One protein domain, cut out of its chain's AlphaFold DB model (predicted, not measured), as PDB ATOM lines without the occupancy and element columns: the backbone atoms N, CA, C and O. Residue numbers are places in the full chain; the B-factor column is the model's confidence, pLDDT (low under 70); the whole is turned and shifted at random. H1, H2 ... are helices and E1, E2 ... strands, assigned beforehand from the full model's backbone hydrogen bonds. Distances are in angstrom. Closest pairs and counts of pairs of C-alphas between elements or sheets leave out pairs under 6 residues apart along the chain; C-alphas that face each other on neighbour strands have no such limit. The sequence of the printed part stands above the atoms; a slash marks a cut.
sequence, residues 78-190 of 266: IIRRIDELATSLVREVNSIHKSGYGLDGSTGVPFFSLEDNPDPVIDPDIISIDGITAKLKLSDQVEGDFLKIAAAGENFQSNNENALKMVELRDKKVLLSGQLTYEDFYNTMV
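This is residues 78 to 190 of the 266 residues of the protein "Flagellar hook-associated protein 1" of Candidatus Poribacteria bacterium (UniProt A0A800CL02). What does the model look like? One long helix, H1, runs through the middle; H4 and H5, one after the other, run back along one side of it, and a tiny sheet of E1 and E2, with H2, packs on another side. What is it built of? The printed part has 113 residues with five named helices and two named, antiparallel strands, in the order H1 E1 H2 E2 H3 H4 H5; it is mostly helix, though under half of the residues are in named elements. It is compact, with a radius of gyration of the C-alphas of 14.3 A and spans of 41 by 30 by 23 A.

What does H1 touch first? H1, residues 78 to 99, is the hub, and with residues 82 to 87 alone it touches H2, residues 132 to 135, closest at the C-alphas of Asp 83 and Thr 133, 5.5 A. How do the strands stand? E1, residues 112 to 114, and E2, residues 136 to 138, are antiparallel, with N 113 and O 137 2.9 A apart; the closest C-alphas of H1 and E1, Val 90 and Phe 112, are 6.0 A apart. H3, residues 140 to 144, is apart from H1. Where are the later helices? H4, residues 161 to 168, touches residues 93 to 99 of H1 alone, opposite ways at a shallow tilt of 21 degrees, closest at C-alphas 93 and 166, 6.5 A. H5, residues 182 to 190, only just touches residues 78 to 85 of H1 alone, with 3 pairs of C-alphas within 8 A, closest Leu 85 and Tyr 182 at 7.2 A, opposite ways at a shallow tilt of 9 degrees. Are the helix backbones complete? Every O i to N i+4 pair is within hydrogen-bond range in H1, H3, H4 and H5; H2 is too short for one.

Where does H1 begin? C-alpha 78 is at (183.839, 187.508, 317.657), and H1 is 32.1 A long. Where does H5 end? C-alpha 190 is at (187.181, 189.487, 309.041); H5 is 12.3 A long and H4 10.6 A.

How far does it reach? The two C-alphas farthest apart, Ile 78 and Gln 157, are 42.7 A apart. Which links are long? Those from H1 to E1, E1 to H2, H3 to H4 and H4 to H5 are. Is anything missing or uncertain? The printed part has no cut, and no printed residue is under 70 in pLDDT.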
ATOM      1  N   ILE A  78     183.625 186.213 318.314       94.62
ATOM      2  CA  ILE A  78     183.839 187.508 317.657       94.62
ATOM      3  C   ILE A  78     184.068 188.605 318.702       94.62
ATOM      4  O   ILE A  78     185.031 189.359 318.581       94.62
ATOM      5  N   ILE A  79     183.221 188.681 319.734       95.00
ATOM      6  CA  ILE A  79     183.355 189.670 320.816       95.00
ATOM      7  C   ILE A  79     184.710 189.518 321.507       95.00
ATOM      8  O   ILE A  79     185.439 190.500 321.623       95.00
ATOM      9  N   ARG A  80     185.102 188.287 321.858       94.81
ATOM     10  CA  ARG A  80     186.400 187.992 322.477       94.81
ATOM     11  C   ARG A  80     187.568 188.503 321.634       94.81
ATOM     12  O   ARG A  80     188.486 189.102 322.173       94.81
ATOM     13  N   ARG A  81     187.549 188.312 320.312       95.00
ATOM     14  CA  ARG A  81     188.620 188.813 319.427       95.00
ATOM     15  C   ARG A  81     188.672 190.340 319.369       95.00
ATOM     16  O   ARG A  81     189.755 190.912 319.272       95.00
ATOM     17  N   ILE A  82     187.524 191.009 319.435       96.12
ATOM     18  CA  ILE A  82     187.479 192.475 319.518       96.12
ATOM     19  C   ILE A  82     188.031 192.940 320.875       96.12
ATOM     20  O   ILE A  82     188.836 193.871 320.914       96.12
ATOM     21  N   ASP A  83     187.682 192.247 321.960       96.94
ATOM     22  CA  ASP A  83     188.221 192.503 323.296       96.94
ATOM     23  C   ASP A  83     189.738 192.269 323.371       96.94
ATOM     24  O   ASP A  83     190.438 193.051 324.010       96.94
ATOM     25  N   GLU A  84     190.290 191.282 322.662       96.00
ATOM     26  CA  GLU A  84     191.744 191.087 322.533       96.00
ATOM     27  C   GLU A  84     192.431 192.286 321.871       96.00
ATOM     28  O   GLU A  84     193.453 192.787 322.357       96.00
ATOM     29  N   LEU A  85     191.849 192.785 320.777       95.94
ATOM     30  CA  LEU A  85     192.354 193.966 320.082       95.94
ATOM     31  C   LEU A  85     192.327 195.188 321.004       95.94
ATOM     32  O   LEU A  85     193.335 195.886 321.122       95.94
ATOM     33  N   ALA A  86     191.204 195.422 321.684       96.94
ATOM     34  CA  ALA A  86     191.045 196.530 322.619       96.94
ATOM     35  C   ALA A  86     191.988 196.408 323.829       96.94
ATOM     36  O   ALA A  86     192.633 197.387 324.195       96.94
ATOM     37  N   THR A  87     192.151 195.209 324.394       97.19
ATOM     38  CA  THR A  87     193.099 194.919 325.487       97.19
ATOM     39  C   THR A  87     194.522 195.286 325.087       97.19
ATOM     40  O   THR A  87     195.201 196.026 325.804       97.19
ATOM     41  N   SER A  88     194.963 194.821 323.916       96.69
ATOM     42  CA  SER A  88     196.287 195.137 323.384       96.69
ATOM     43  C   SER A  88     196.448 196.636 323.121       96.69
ATOM     44  O   SER A  88     197.459 197.220 323.510       96.69
ATOM     45  N   LEU A  89     195.451 197.280 322.504       96.50
ATOM     46  CA  LEU A  89     195.479 198.712 322.205       96.50
ATOM     47  C   LEU A  89     195.604 199.555 323.480       96.50
ATOM     48  O   LEU A  89     196.482 200.412 323.560       96.50
ATOM     49  N   VAL A  90     194.766 199.291 324.488       98.00
ATOM     50  CA  VAL A  90     194.810 199.984 325.783       98.00
ATOM     51  C   VAL A  90     196.176 199.809 326.428       98.00
ATOM     52  O   VAL A  90     196.777 200.796 326.848       98.00
ATOM     53  N   ARG A  91     196.697 198.578 326.467       97.06
ATOM     54  CA  ARG A  91     197.993 198.278 327.081       97.06
ATOM     55  C   ARG A  91     199.138 199.024 326.400       97.06
ATOM     56  O   ARG A  91     199.879 199.740 327.073       97.06
ATOM     57  N   GLU A  92     199.296 198.862 325.086       97.31
ATOM     58  CA  GLU A  92     200.436 199.430 324.360       97.31
ATOM     59  C   GLU A  92     200.355 200.963 324.306       97.31
ATOM     60  O   GLU A  92     201.347 201.639 324.588       97.31
ATOM     61  N   VAL A  93     199.177 201.533 324.020       97.88
ATOM     62  CA  VAL A  93     199.017 202.993 323.941       97.88
ATOM     63  C   VAL A  93     199.195 203.635 325.312       97.88
ATOM     64  O   VAL A  93     199.919 204.624 325.410       97.88
ATOM     65  N   ASN A  94     198.617 203.078 326.382       98.00
ATOM     66  CA  ASN A  94     198.824 203.629 327.721       98.00
ATOM     67  C   ASN A  94     200.275 203.493 328.170       98.00
ATOM     68  O   ASN A  94     200.797 204.429 328.770       98.00
ATOM     69  N   SER A  95     200.944 202.380 327.864       97.19
ATOM     70  CA  SER A  95     202.363 202.207 328.183       97.19
ATOM     71  C   SER A  95     203.213 203.320 327.560       97.19
ATOM     72  O   SER A  95     203.979 203.978 328.269       97.19
ATOM     73  N   ILE A  96     203.013 203.601 326.268       97.31
ATOM     74  CA  ILE A  96     203.737 204.667 325.566       97.31
ATOM     75  C   ILE A  96     203.314 206.043 326.094       97.31
ATOM     76  O   ILE A  96     204.173 206.837 326.476       97.31
ATOM     77  N   HIS A  97     202.013 206.331 326.187       97.81
ATOM     78  CA  HIS A  97     201.504 207.634 326.633       97.81
ATOM     79  C   HIS A  97     202.009 208.001 328.033       97.81
ATOM     80  O   HIS A  97     202.500 209.107 328.241       97.81
ATOM     81  N   LYS A  98     201.989 207.053 328.977       97.50
ATOM     82  CA  LYS A  98     202.463 207.274 330.352       97.50
ATOM     83  C   LYS A  98     203.962 207.566 330.428       97.50
ATOM     84  O   LYS A  98     204.386 208.217 331.376       97.50
ATOM     85  N   SER A  99     204.750 207.106 329.454       96.56
ATOM     86  CA  SER A  99     206.192 207.384 329.370       96.56
ATOM     87  C   SER A  99     206.534 208.735 328.726       96.56
ATOM     88  O   SER A  99     207.691 209.152 328.759       96.56
ATOM     89  N   GLY A 100     205.547 209.406 328.128       96.69
ATOM     90  CA  GLY A 100     205.725 210.693 327.468       96.69
ATOM     91  C   GLY A 100     205.397 211.888 328.355       96.69
ATOM     92  O   GLY A 100     205.071 211.764 329.540       96.69
ATOM     93  N   TYR A 101     205.445 213.057 327.726       97.44
ATOM     94  CA  TYR A 101     205.144 214.345 328.333       97.44
ATOM     95  C   TYR A 101     204.124 215.124 327.503       97.44
ATOM     96  O   TYR A 101     204.237 215.199 326.272       97.44
ATOM     97  N   GLY A 102     203.131 215.692 328.187       95.44
ATOM     98  CA  GLY A 102     202.180 216.650 327.635       95.44
ATOM     99  C   GLY A 102     202.815 218.018 327.385       95.44
ATOM    100  O   GLY A 102     203.917 218.317 327.851       95.44
ATOM    101  N   LEU A 103     202.102 218.886 326.666       92.94
ATOM    102  CA  LEU A 103     202.546 220.258 326.404       92.94
ATOM    103  C   LEU A 103     202.564 221.112 327.685       92.94
ATOM    104  O   LEU A 103     203.337 222.064 327.785       92.94
ATOM    105  N   ASP A 104     201.739 220.746 328.667       93.06
ATOM    106  CA  ASP A 104     201.717 221.312 330.020       93.06
ATOM    107  C   ASP A 104     202.814 220.740 330.944       93.06
ATOM    108  O   ASP A 104     202.949 221.174 332.088       93.06
ATOM    109  N   GLY A 105     203.605 219.780 330.452       93.00
ATOM    110  CA  GLY A 105     204.633 219.069 331.211       93.00
ATOM    111  C   GLY A 105     204.114 217.892 332.045       93.00
ATOM    112  O   GLY A 105     204.898 217.293 332.784       93.00
ATOM    113  N   SER A 106     202.827 217.540 331.952       94.94
ATOM    114  CA  SER A 106     202.267 216.355 332.618       94.94
ATOM    115  C   SER A 106     202.879 215.054 332.084       94.94
ATOM    116  O   SER A 106     203.267 214.968 330.924       94.94
ATOM    117  N   THR A 107     202.977 214.027 332.930       96.19
ATOM    118  CA  THR A 107     203.508 212.698 332.578       96.19
ATOM    119  C   THR A 107     202.806 211.615 333.401       96.19
ATOM    120  O   THR A 107     202.107 211.930 334.367       96.19
ATOM    121  N   GLY A 108     202.944 210.340 333.025       96.44
ATOM    122  CA  GLY A 108     202.300 209.222 333.725       96.44
ATOM    123  C   GLY A 108     200.783 209.137 333.534       96.44
ATOM    124  O   GLY A 108     200.127 208.339 334.201       96.44
ATOM    125  N   VAL A 109     200.217 209.937 332.626       97.12
ATOM    126  CA  VAL A 109     198.779 209.983 332.336       97.12
ATOM    127  C   VAL A 109     198.417 208.835 331.382       97.12
ATOM    128  O   VAL A 109     199.090 208.687 330.364       97.12
ATOM    129  N   PRO A 110     197.392 208.009 331.655       98.00
ATOM    130  CA  PRO A 110     196.897 207.037 330.681       98.00
ATOM    131  C   PRO A 110     196.143 207.749 329.550       98.00
ATOM    132  O   PRO A 110     195.463 208.749 329.784       98.00
ATOM    133  N   PHE A 111     196.234 207.237 328.322       98.31
ATOM    134  CA  PHE A 111     195.450 207.767 327.205       98.31
ATOM    135  C   PHE A 111     194.011 207.252 327.265       98.31
ATOM    136  O   PHE A 111     193.063 208.027 327.208       98.31
ATOM    137  N   PHE A 112     193.853 205.945 327.456       98.50
ATOM    138  CA  PHE A 112     192.576 205.266 327.627       98.50
ATOM    139  C   PHE A 112     192.323 204.915 329.089       98.50
ATOM    140  O   PHE A 112     193.241 204.526 329.814       98.50
ATOM    141  N   SER A 113     191.063 204.967 329.493       97.88
ATOM    142  CA  SER A 113     190.587 204.400 330.750       97.88
ATOM    143  C   SER A 113     189.398 203.477 330.507       97.88
ATOM    144  O   SER A 113     188.860 203.403 329.401       97.88
ATOM    145  N   LEU A 114     189.011 202.739 331.540       97.44
ATOM    146  CA  LEU A 114     187.789 201.945 331.555       97.44
ATOM    147  C   LEU A 114     186.769 202.627 332.468       97.44
ATOM    148  O   LEU A 114     187.149 203.343 333.399       97.44
ATOM    149  N   GLU A 115     185.479 202.404 332.217       94.94
ATOM    150  CA  GLU A 115     184.374 202.944 333.027       94.94
ATOM    151  C   GLU A 115     184.587 202.739 334.539       94.94
ATOM    152  O   GLU A 115     184.369 203.654 335.331       94.94
ATOM    153  N   ASP A 116     185.083 201.564 334.924       93.62
ATOM    154  CA  ASP A 116     185.343 201.139 336.300       93.62
ATOM    155  C   ASP A 116     186.826 201.223 336.714       93.62
ATOM    156  O   ASP A 116     187.156 200.944 337.870       93.62
ATOM    157  N   ASN A 117     187.731 201.624 335.813       96.31
ATOM    158  CA  ASN A 117     189.167 201.699 336.086       96.31
ATOM    159  C   ASN A 117     189.840 202.885 335.358       96.31
ATOM    160  O   ASN A 117     190.159 202.779 334.169       96.31
ATOM    161  N   PRO A 118     190.109 204.009 336.055       95.88
ATOM    162  CA  PRO A 118     190.639 205.229 335.442       95.88
ATOM    163  C   PRO A 118     192.103 205.133 334.973       95.88
ATOM    164  O   PRO A 118     192.510 205.932 334.133       95.88
ATOM    165  N   ASP A 119     192.894 204.190 335.494       96.81
ATOM    166  CA  ASP A 119     194.283 203.943 335.075       96.81
ATOM    167  C   ASP A 119     194.545 202.429 334.972       96.81
ATOM    168  O   ASP A 119     195.114 201.822 335.887       96.81
ATOM    169  N   PRO A 120     194.082 201.784 333.885       96.25
ATOM    170  CA  PRO A 120     194.193 200.343 333.740       96.25
ATOM    171  C   PRO A 120     195.651 199.919 333.538       96.25
ATOM    172  O   PRO A 120     196.306 200.297 332.564       96.25
ATOM    173  N   VAL A 121     196.140 199.075 334.447       94.94
ATOM    174  CA  VAL A 121     197.424 198.376 334.328       94.94
ATOM    175  C   VAL A 121     197.141 196.952 333.867       94.94
ATOM    176  O   VAL A 121     196.616 196.142 334.627       94.94
ATOM    177  N   ILE A 122     197.466 196.665 332.607       94.69
ATOM    178  CA  ILE A 122     197.231 195.363 331.977       94.69
ATOM    179  C   ILE A 122     198.565 194.630 331.867       94.69
ATOM    180  O   ILE A 122     199.506 195.137 331.252       94.69
ATOM    181  N   ASP A 123     198.637 193.438 332.457       92.31
ATOM    182  CA  ASP A 123     199.804 192.563 332.364       92.31
ATOM    183  C   ASP A 123     200.065 192.165 330.889       92.31
ATOM    184  O   ASP A 123     199.112 191.855 330.162       92.31
ATOM    185  N   PRO A 124     201.320 192.185 330.400       88.56
ATOM    186  CA  PRO A 124     201.671 191.683 329.069       88.56
ATOM    187  C   PRO A 124     201.189 190.254 328.767       88.56
ATOM    188  O   PRO A 124     200.900 189.959 327.604       88.56
ATOM    189  N   ASP A 125     201.055 189.401 329.785       90.56
ATOM    190  CA  ASP A 125     200.593 188.016 329.647       90.56
ATOM    191  C   ASP A 125     199.060 187.904 329.511       90.56
ATOM    192  O   ASP A 125     198.542 186.862 329.099       90.56
ATOM    193  N   ILE A 126     198.311 188.977 329.800       92.56
ATOM    194  CA  ILE A 126     196.863 189.030 329.569       92.56
ATOM    195  C   ILE A 126     196.602 189.301 328.083       92.56
ATOM    196  O   ILE A 126     196.956 190.351 327.543       92.56
ATOM    197  N   ILE A 127     195.959 188.334 327.426       91.25
ATOM    198  CA  ILE A 127     195.611 188.394 325.998       91.25
ATOM    199  C   ILE A 127     194.290 189.147 325.778       91.25
ATOM    200  O   ILE A 127     194.204 189.965 324.867       91.25
ATOM    201  N   SER A 128     193.290 188.894 326.627       93.94
ATOM    202  CA  SER A 128     191.956 189.494 326.552       93.94
ATOM    203  C   SER A 128     191.430 189.826 327.941       93.94
ATOM    204  O   SER A 128     191.646 189.061 328.883       93.94
ATOM    205  N   ILE A 129     190.696 190.929 328.044       94.69
ATOM    206  CA  ILE A 129     189.827 191.256 329.172       94.69
ATOM    207  C   ILE A 129     188.396 191.291 328.645       94.69
ATOM    208  O   ILE A 129     188.059 192.128 327.811       94.69
ATOM    209  N   ASP A 130     187.556 190.396 329.154       93.88
ATOM    210  CA  ASP A 130     186.169 190.272 328.710       93.88
ATOM    211  C   ASP A 130     185.394 191.584 328.914       93.88
ATOM    212  O   ASP A 130     185.403 192.186 329.994       93.88
ATOM    213  N   GLY A 131     184.725 192.041 327.854       93.75
ATOM    214  CA  GLY A 131     183.897 193.244 327.856       93.75
ATOM    215  C   GLY A 131     184.675 194.559 327.907       93.75
ATOM    216  O   GLY A 131     184.055 195.617 328.053       93.75
ATOM    217  N   ILE A 132     186.007 194.543 327.779       96.81
ATOM    218  CA  ILE A 132     186.818 195.768 327.792       96.81
ATOM    219  C   ILE A 132     186.384 196.751 326.705       96.81
ATOM    220  O   ILE A 132     186.362 197.955 326.951       96.81
ATOM    221  N   THR A 133     185.968 196.255 325.538       96.06
ATOM    222  CA  THR A 133     185.512 197.097 324.426       96.06
ATOM    223  C   THR A 133     184.306 197.944 324.822       96.06
ATOM    224  O   THR A 133     184.220 199.106 324.436       96.06
ATOM    225  N   ALA A 134     183.389 197.390 325.620       95.94
ATOM    226  CA  ALA A 134     182.193 198.099 326.072       95.94
ATOM    227  C   ALA A 134     182.500 199.166 327.136       95.94
ATOM    228  O   ALA A 134     181.764 200.142 327.248       95.94
ATOM    229  N   LYS A 135     183.582 198.983 327.902       96.62
ATOM    230  CA  LYS A 135     183.997 199.877 328.994       96.62
ATOM    231  C   LYS A 135     185.024 200.925 328.568       96.62
ATOM    232  O   LYS A 135     185.301 201.846 329.335       96.62
ATOM    233  N   LEU A 136     185.636 200.752 327.399       97.81
ATOM    234  CA  LEU A 136     186.732 201.576 326.907       97.81
ATOM    235  C   LEU A 136     186.281 203.018 326.654       97.81
ATOM    236  O   LEU A 136     185.346 203.270 325.895       97.81
ATOM    237  N   LYS A 137     187.017 203.971 327.223       97.94
ATOM    238  CA  LYS A 137     186.855 205.403 326.973       97.94
ATOM    239  C   LYS A 137     188.202 206.126 326.928       97.94
ATOM    240  O   LYS A 137     189.245 205.574 327.285       97.94
ATOM    241  N   LEU A 138     188.186 207.379 326.472       97.75
ATOM    242  CA  LEU A 138     189.315 208.289 326.668       97.75
ATOM    243  C   LEU A 138     189.471 208.564 328.171       97.75
ATOM    244  O   LEU A 138     188.480 208.600 328.900       97.75
ATOM    245  N   SER A 139     190.701 208.744 328.651       97.81
ATOM    246  CA  SER A 139     190.899 209.085 330.056       97.81
ATOM    247  C   SER A 139     190.317 210.463 330.366       97.81
ATOM    248  O   SER A 139     190.534 211.417 329.620       97.81
ATOM    249  N   ASP A 140     189.639 210.593 331.509       97.31
ATOM    250  CA  ASP A 140     189.024 211.862 331.935       97.31
ATOM    251  C   ASP A 140     190.065 212.999 332.035       97.31
ATOM    252  O   ASP A 140     189.745 214.179 331.905       97.31
ATOM    253  N   GLN A 141     191.340 212.645 332.247       96.62
ATOM    254  CA  GLN A 141     192.453 213.591 332.262       96.62
ATOM    255  C   GLN A 141     192.751 214.162 330.874       96.62
ATOM    256  O   GLN A 141     192.939 215.370 330.764       96.62
ATOM    257  N   VAL A 142     192.802 213.314 329.842       97.06
ATOM    258  CA  VAL A 142     193.051 213.740 328.456       97.06
ATOM    259  C   VAL A 142     191.803 214.384 327.854       97.06
ATOM    260  O   VAL A 142     191.918 215.376 327.142       97.06
ATOM    261  N   GLU A 143     190.612 213.869 328.165       97.19
ATOM    262  CA  GLU A 143     189.339 214.442 327.718       97.19
ATOM    263  C   GLU A 143     189.107 215.845 328.297       97.19
ATOM    264  O   GLU A 143     188.670 216.750 327.588       97.19
ATOM    265  N   GLY A 144     189.427 216.039 329.580       96.75
ATOM    266  CA  GLY A 144     189.278 217.328 330.251       96.75
ATOM    267  C   GLY A 144     190.336 218.365 329.866       96.75
ATOM    268  O   GLY A 144     190.080 219.562 330.002       96.75
ATOM    269  N   ASP A 145     191.514 217.934 329.404       97.19
ATOM    270  CA  ASP A 145     192.597 218.825 328.987       97.19
ATOM    271  C   ASP A 145     193.520 218.173 327.945       97.19
ATOM    272  O   ASP A 145     194.405 217.371 328.261       97.19
ATOM    273  N   PHE A 146     193.368 218.583 326.684       95.06
ATOM    274  CA  PHE A 146     194.178 218.072 325.577       95.06
ATOM    275  C   PHE A 146     195.660 218.457 325.659       95.06
ATOM    276  O   PHE A 146     196.477 217.851 324.964       95.06
ATOM    277  N   LEU A 147     196.045 219.416 326.510       95.06
ATOM    278  CA  LEU A 147     197.460 219.708 326.749       95.06
ATOM    279  C   LEU A 147     198.185 218.528 327.410       95.06
ATOM    280  O   LEU A 147     199.407 218.437 327.295       95.06
ATOM    281  N   LYS A 148     197.441 217.591 328.012       96.19
ATOM    282  CA  LYS A 148     197.960 216.364 328.626       96.19
ATOM    283  C   LYS A 148     198.184 215.215 327.650       96.19
ATOM    284  O   LYS A 148     198.588 214.131 328.072       96.19
ATOM    285  N   ILE A 149     197.931 215.419 326.355       96.31
ATOM    286  CA  ILE A 149     198.307 214.439 325.335       96.31
ATOM    287  C   ILE A 149     199.834 214.359 325.297       96.31
ATOM    288  O   ILE A 149     200.519 215.276 324.840       96.31
ATOM    289  N   ALA A 150     200.364 213.240 325.778       96.75
ATOM    290  CA  ALA A 150     201.776 213.006 326.001       96.75
ATOM    291  C   ALA A 150     202.502 212.617 324.704       96.75
ATOM    292  O   ALA A 150     202.968 211.491 324.534       96.75
ATOM    293  N   ALA A 151     202.564 213.546 323.751       95.38
ATOM    294  CA  ALA A 151     203.176 213.335 322.438       95.38
ATOM    295  C   ALA A 151     204.715 213.416 322.452       95.38
ATOM    296  O   ALA A 151     205.368 212.942 321.517       95.38
ATOM    297  N   ALA A 152     205.299 214.001 323.495       96.31
ATOM    298  CA  ALA A 152     206.713 214.341 323.547       96.31
ATOM    299  C   ALA A 152     207.527 213.413 324.471       96.31
ATOM    300  O   ALA A 152     206.969 212.765 325.353       96.31
ATOM    301  N   GLY A 153     208.850 213.344 324.269       92.25
ATOM    302  CA  GLY A 153     209.803 212.718 325.206       92.25
ATOM    303  C   GLY A 153     210.295 213.689 326.297       92.25
ATOM    304  O   GLY A 153     209.725 214.764 326.456       92.25
ATOM    305  N   GLU A 154     211.378 213.355 327.016       84.69
ATOM    306  CA  GLU A 154     211.894 214.132 328.174       84.69
ATOM    307  C   GLU A 154     212.140 215.630 327.883       84.69
ATOM    308  O   GLU A 154     211.842 216.490 328.711       84.69
ATOM    309  N   ASN A 155     212.620 215.972 326.682       83.69
ATOM    310  CA  ASN A 155     212.744 217.359 326.211       83.69
ATOM    311  C   ASN A 155     211.457 217.796 325.499       83.69
ATOM    312  O   ASN A 155     211.438 217.943 324.279       83.69
ATOM    313  N   PHE A 156     210.368 217.933 326.253       80.69
ATOM    314  CA  PHE A 156     209.005 217.910 325.716       80.69
ATOM    315  C   PHE A 156     208.611 219.085 324.798       80.69
ATOM    316  O   PHE A 156     207.681 218.972 323.999       80.69
ATOM    317  N   GLN A 157     209.325 220.213 324.850       82.12
ATOM    318  CA  GLN A 157     209.050 221.346 323.964       82.12
ATOM    319  C   GLN A 157     209.420 221.014 322.512       82.12
ATOM    320  O   GLN A 157     210.580 220.756 322.200       82.12
ATOM    321  N   SER A 158     208.434 221.080 321.610       84.44
ATOM    322  CA  SER A 158     208.603 220.821 320.169       84.44
ATOM    323  C   SER A 158     209.117 219.410 319.823       84.44
ATOM    324  O   SER A 158     209.692 219.212 318.751       84.44
ATOM    325  N   ASN A 159     208.904 218.431 320.705       92.00
ATOM    326  CA  ASN A 159     209.314 217.040 320.516       92.00
ATOM    327  C   ASN A 159     208.085 216.148 320.254       92.00
ATOM    328  O   ASN A 159     207.040 216.322 320.875       92.00
ATOM    329  N   ASN A 160     208.205 215.206 319.321       93.62
ATOM    330  CA  ASN A 160     207.156 214.268 318.914       93.62
ATOM    331  C   ASN A 160     207.597 212.792 318.992       93.62
ATOM    332  O   ASN A 160     206.963 211.930 318.388       93.62
ATOM    333  N   GLU A 161     208.684 212.490 319.705       95.56
ATOM    334  CA  GLU A 161     209.250 211.142 319.816       95.56
ATOM    335  C   GLU A 161     208.228 210.127 320.345       95.56
ATOM    336  O   GLU A 161     208.137 209.014 319.832       95.56
ATOM    337  N   ASN A 162     207.423 210.501 321.343       95.50
ATOM    338  CA  ASN A 162     206.437 209.585 321.911       95.50
ATOM    339  C   ASN A 162     205.267 209.336 320.951       95.50
ATOM    340  O   ASN A 162     204.810 208.206 320.803       95.50
ATOM    341  N   ALA A 163     204.838 210.371 320.223       95.88
ATOM    342  CA  ALA A 163     203.871 210.223 319.141       95.88
ATOM    343  C   ALA A 163     204.406 209.320 318.016       95.88
ATOM    344  O   ALA A 163     203.656 208.509 317.480       95.88
ATOM    345  N   LEU A 164     205.702 209.399 317.691       96.44
ATOM    346  CA  LEU A 164     206.324 208.494 316.722       96.44
ATOM    347  C   LEU A 164     206.280 207.036 317.209       96.44
ATOM    348  O   LEU A 164     205.857 206.169 316.448       96.44
ATOM    349  N   LYS A 165     206.592 206.775 318.487       96.81
ATOM    350  CA  LYS A 165     206.458 205.436 319.097       96.81
ATOM    351  C   LYS A 165     205.022 204.905 319.022       96.81
ATOM    352  O   LYS A 165     204.818 203.719 318.775       96.81
ATOM    353  N   MET A 166     204.015 205.766 319.201       95.75
ATOM    354  CA  MET A 166     202.610 205.374 319.023       95.75
ATOM    355  C   MET A 166     202.291 205.006 317.572       95.75
ATOM    356  O   MET A 166     201.569 204.043 317.340       95.75
ATOM    357  N   VAL A 167     202.831 205.733 316.591       96.25
ATOM    358  CA  VAL A 167     202.651 205.409 315.164       96.25
ATOM    359  C   VAL A 167     203.308 204.071 314.814       96.25
ATOM    360  O   VAL A 167     202.722 203.280 314.074       96.25
ATOM    361  N   GLU A 168     204.482 203.782 315.378       96.56
ATOM    362  CA  GLU A 168     205.203 202.517 315.176       96.56
ATOM    363  C   GLU A 168     204.413 201.286 315.657       96.56
ATOM    364  O   GLU A 168     204.632 200.187 315.145       96.56
ATOM    365  N   LEU A 169     203.446 201.447 316.574       95.69
ATOM    366  CA  LEU A 169     202.570 200.349 317.000       95.69
ATOM    367  C   LEU A 169     201.768 199.737 315.851       95.69
ATOM    368  O   LEU A 169     201.454 198.550 315.916       95.69
ATOM    369  N   ARG A 170     201.464 200.507 314.798       93.81
ATOM    370  CA  ARG A 170     200.761 199.994 313.612       93.81
ATOM    371  C   ARG A 170     201.497 198.802 312.999       93.81
ATOM    372  O   ARG A 170     200.864 197.817 312.631       93.81
ATOM    373  N   ASP A 171     202.822 198.898 312.931       95.50
ATOM    374  CA  ASP A 171     203.679 197.935 312.235       95.50
ATOM    375  C   ASP A 171     204.305 196.914 313.213       95.50
ATOM    376  O   ASP A 171     204.951 195.945 312.804       95.50
ATOM    377  N   LYS A 172     204.112 197.108 314.526       95.69
ATOM    378  CA  LYS A 172     204.639 196.238 315.582       95.69
ATOM    379  C   LYS A 172     203.730 195.028 315.793       95.69
ATOM    380  O   LYS A 172     202.510 195.131 315.875       95.69
ATOM    381  N   LYS A 173     204.346 193.859 315.965       95.81
ATOM    382  CA  LYS A 173     203.630 192.632 316.319       95.81
ATOM    383  C   LYS A 173     203.384 192.583 317.822       95.81
ATOM    384  O   LYS A 173     204.311 192.344 318.593       95.81
ATOM    385  N   VAL A 174     202.145 192.830 318.230       93.31
ATOM    386  CA  VAL A 174     201.737 192.942 319.646       93.31
ATOM    387  C   VAL A 174     200.547 192.052 320.003       93.31
ATOM    388  O   VAL A 174     200.227 191.896 321.181       93.31
ATOM    389  N   LEU A 175     199.921 191.432 319.001       92.31
ATOM    390  CA  LEU A 175     198.794 190.515 319.161       92.31
ATOM    391  C   LEU A 175     199.242 189.060 319.029       92.31
ATOM    392  O   LEU A 175     200.282 188.764 318.430       92.31
ATOM    393  N   LEU A 176     198.444 188.154 319.602       85.12
ATOM    394  CA  LEU A 176     198.675 186.706 319.584       85.12
ATOM    395  C   LEU A 176     200.096 186.336 320.066       85.12
ATOM    396  O   LEU A 176     200.871 185.701 319.354       85.12
ATOM    397  N   SER A 177     200.470 186.826 321.255       80.25
ATOM    398  CA  SER A 177     201.822 186.675 321.826       80.25
ATOM    399  C   SER A 177     202.943 187.224 320.926       80.25
ATOM    400  O   SER A 177     204.025 186.644 320.830       80.25
ATOM    401  N   GLY A 178     202.689 188.351 320.253       85.81
ATOM    402  CA  GLY A 178     203.684 189.056 319.440       85.81
ATOM    403  C   GLY A 178     203.884 188.481 318.037       85.81
ATOM    404  O   GLY A 178     204.943 188.663 317.434       85.81
ATOM    405  N   GLN A 179     202.887 187.777 317.499       90.31
ATOM    406  CA  GLN A 179     202.954 187.178 316.163       90.31
ATOM    407  C   GLN A 179     202.330 188.057 315.077       90.31
ATOM    408  O   GLN A 179     202.806 188.032 313.937       90.31
ATOM    409  N   LEU A 180     201.307 188.839 315.432       95.56
ATOM    410  CA  LEU A 180     200.488 189.606 314.493       95.56
ATOM    411  C   LEU A 180     200.499 191.102 314.816       95.56
ATOM    412  O   LEU A 180     200.553 191.501 315.985       95.56
ATOM    413  N   THR A 181     200.437 191.920 313.765       97.00
ATOM    414  CA  THR A 181     200.099 193.347 313.868       97.00
ATOM    415  C   THR A 181     198.591 193.529 314.073       97.00
ATOM    416  O   THR A 181     197.815 192.576 313.941       97.00
ATOM    417  N   TYR A 182     198.153 194.755 314.373       95.75
ATOM    418  CA  TYR A 182     196.723 195.082 314.442       95.75
ATOM    419  C   TYR A 182     196.001 194.825 313.113       95.75
ATOM    420  O   TYR A 182     194.897 194.280 313.110       95.75
ATOM    421  N   GLU A 183     196.632 195.176 311.990       95.38
ATOM    422  CA  GLU A 183     196.067 194.964 310.655       95.38
ATOM    423  C   GLU A 183     195.960 193.470 310.319       95.38
ATOM    424  O   GLU A 183     194.895 193.016 309.898       95.38
ATOM    425  N   ASP A 184     197.015 192.687 310.570       96.31
ATOM    426  CA  ASP A 184     197.002 191.239 310.322       96.31
ATOM    427  C   ASP A 184     195.891 190.543 311.117       96.31
ATOM    428  O   ASP A 184     195.164 189.695 310.590       96.31
ATOM    429  N   PHE A 185     195.746 190.912 312.393       96.12
ATOM    430  CA  PHE A 185     194.737 190.342 313.277       96.12
ATOM    431  C   PHE A 185     193.319 190.696 312.815       96.12
ATOM    432  O   PHE A 185     192.473 189.808 312.697       96.12
ATOM    433  N   TYR A 186     193.068 191.969 312.490       94.62
ATOM    434  CA  TYR A 186     191.769 192.414 311.986       94.62
ATOM    435  C   TYR A 186     191.404 191.725 310.663       94.62
ATOM    436  O   TYR A 186     190.301 191.192 310.527       94.62
ATOM    437  N   ASN A 187     192.340 191.663 309.712       95.44
ATOM    438  CA  ASN A 187     192.130 190.999 308.425       95.44
ATOM    439  C   ASN A 187     191.864 189.498 308.592       95.44
ATOM    440  O   ASN A 187     190.990 188.950 307.918       95.44
ATOM    441  N   THR A 188     192.565 188.840 309.519       95.06
ATOM    442  CA  THR A 188     192.327 187.430 309.853       95.06
ATOM    443  C   THR A 188     190.929 187.237 310.439       95.06
ATOM    444  O   THR A 188     190.188 186.372 309.979       95.06
ATOM    445  N   MET A 189     190.522 188.082 311.391       94.31
ATOM    446  CA  MET A 189     189.191 188.032 311.998       94.31
ATOM    447  C   MET A 189     188.078 188.214 310.956       94.31
ATOM    448  O   MET A 189     187.160 187.398 310.885       94.31
ATOM    449  N   VAL A 190     188.168 189.244 310.108       95.62
ATOM    450  CA  VAL A 190     187.181 189.487 309.041       95.62
ATOM    451  C   VAL A 190     187.173 188.344 308.024       95.62
ATOM    452  O   VAL A 190     186.102 187.892 307.614       95.62
TER     453      VAL A 190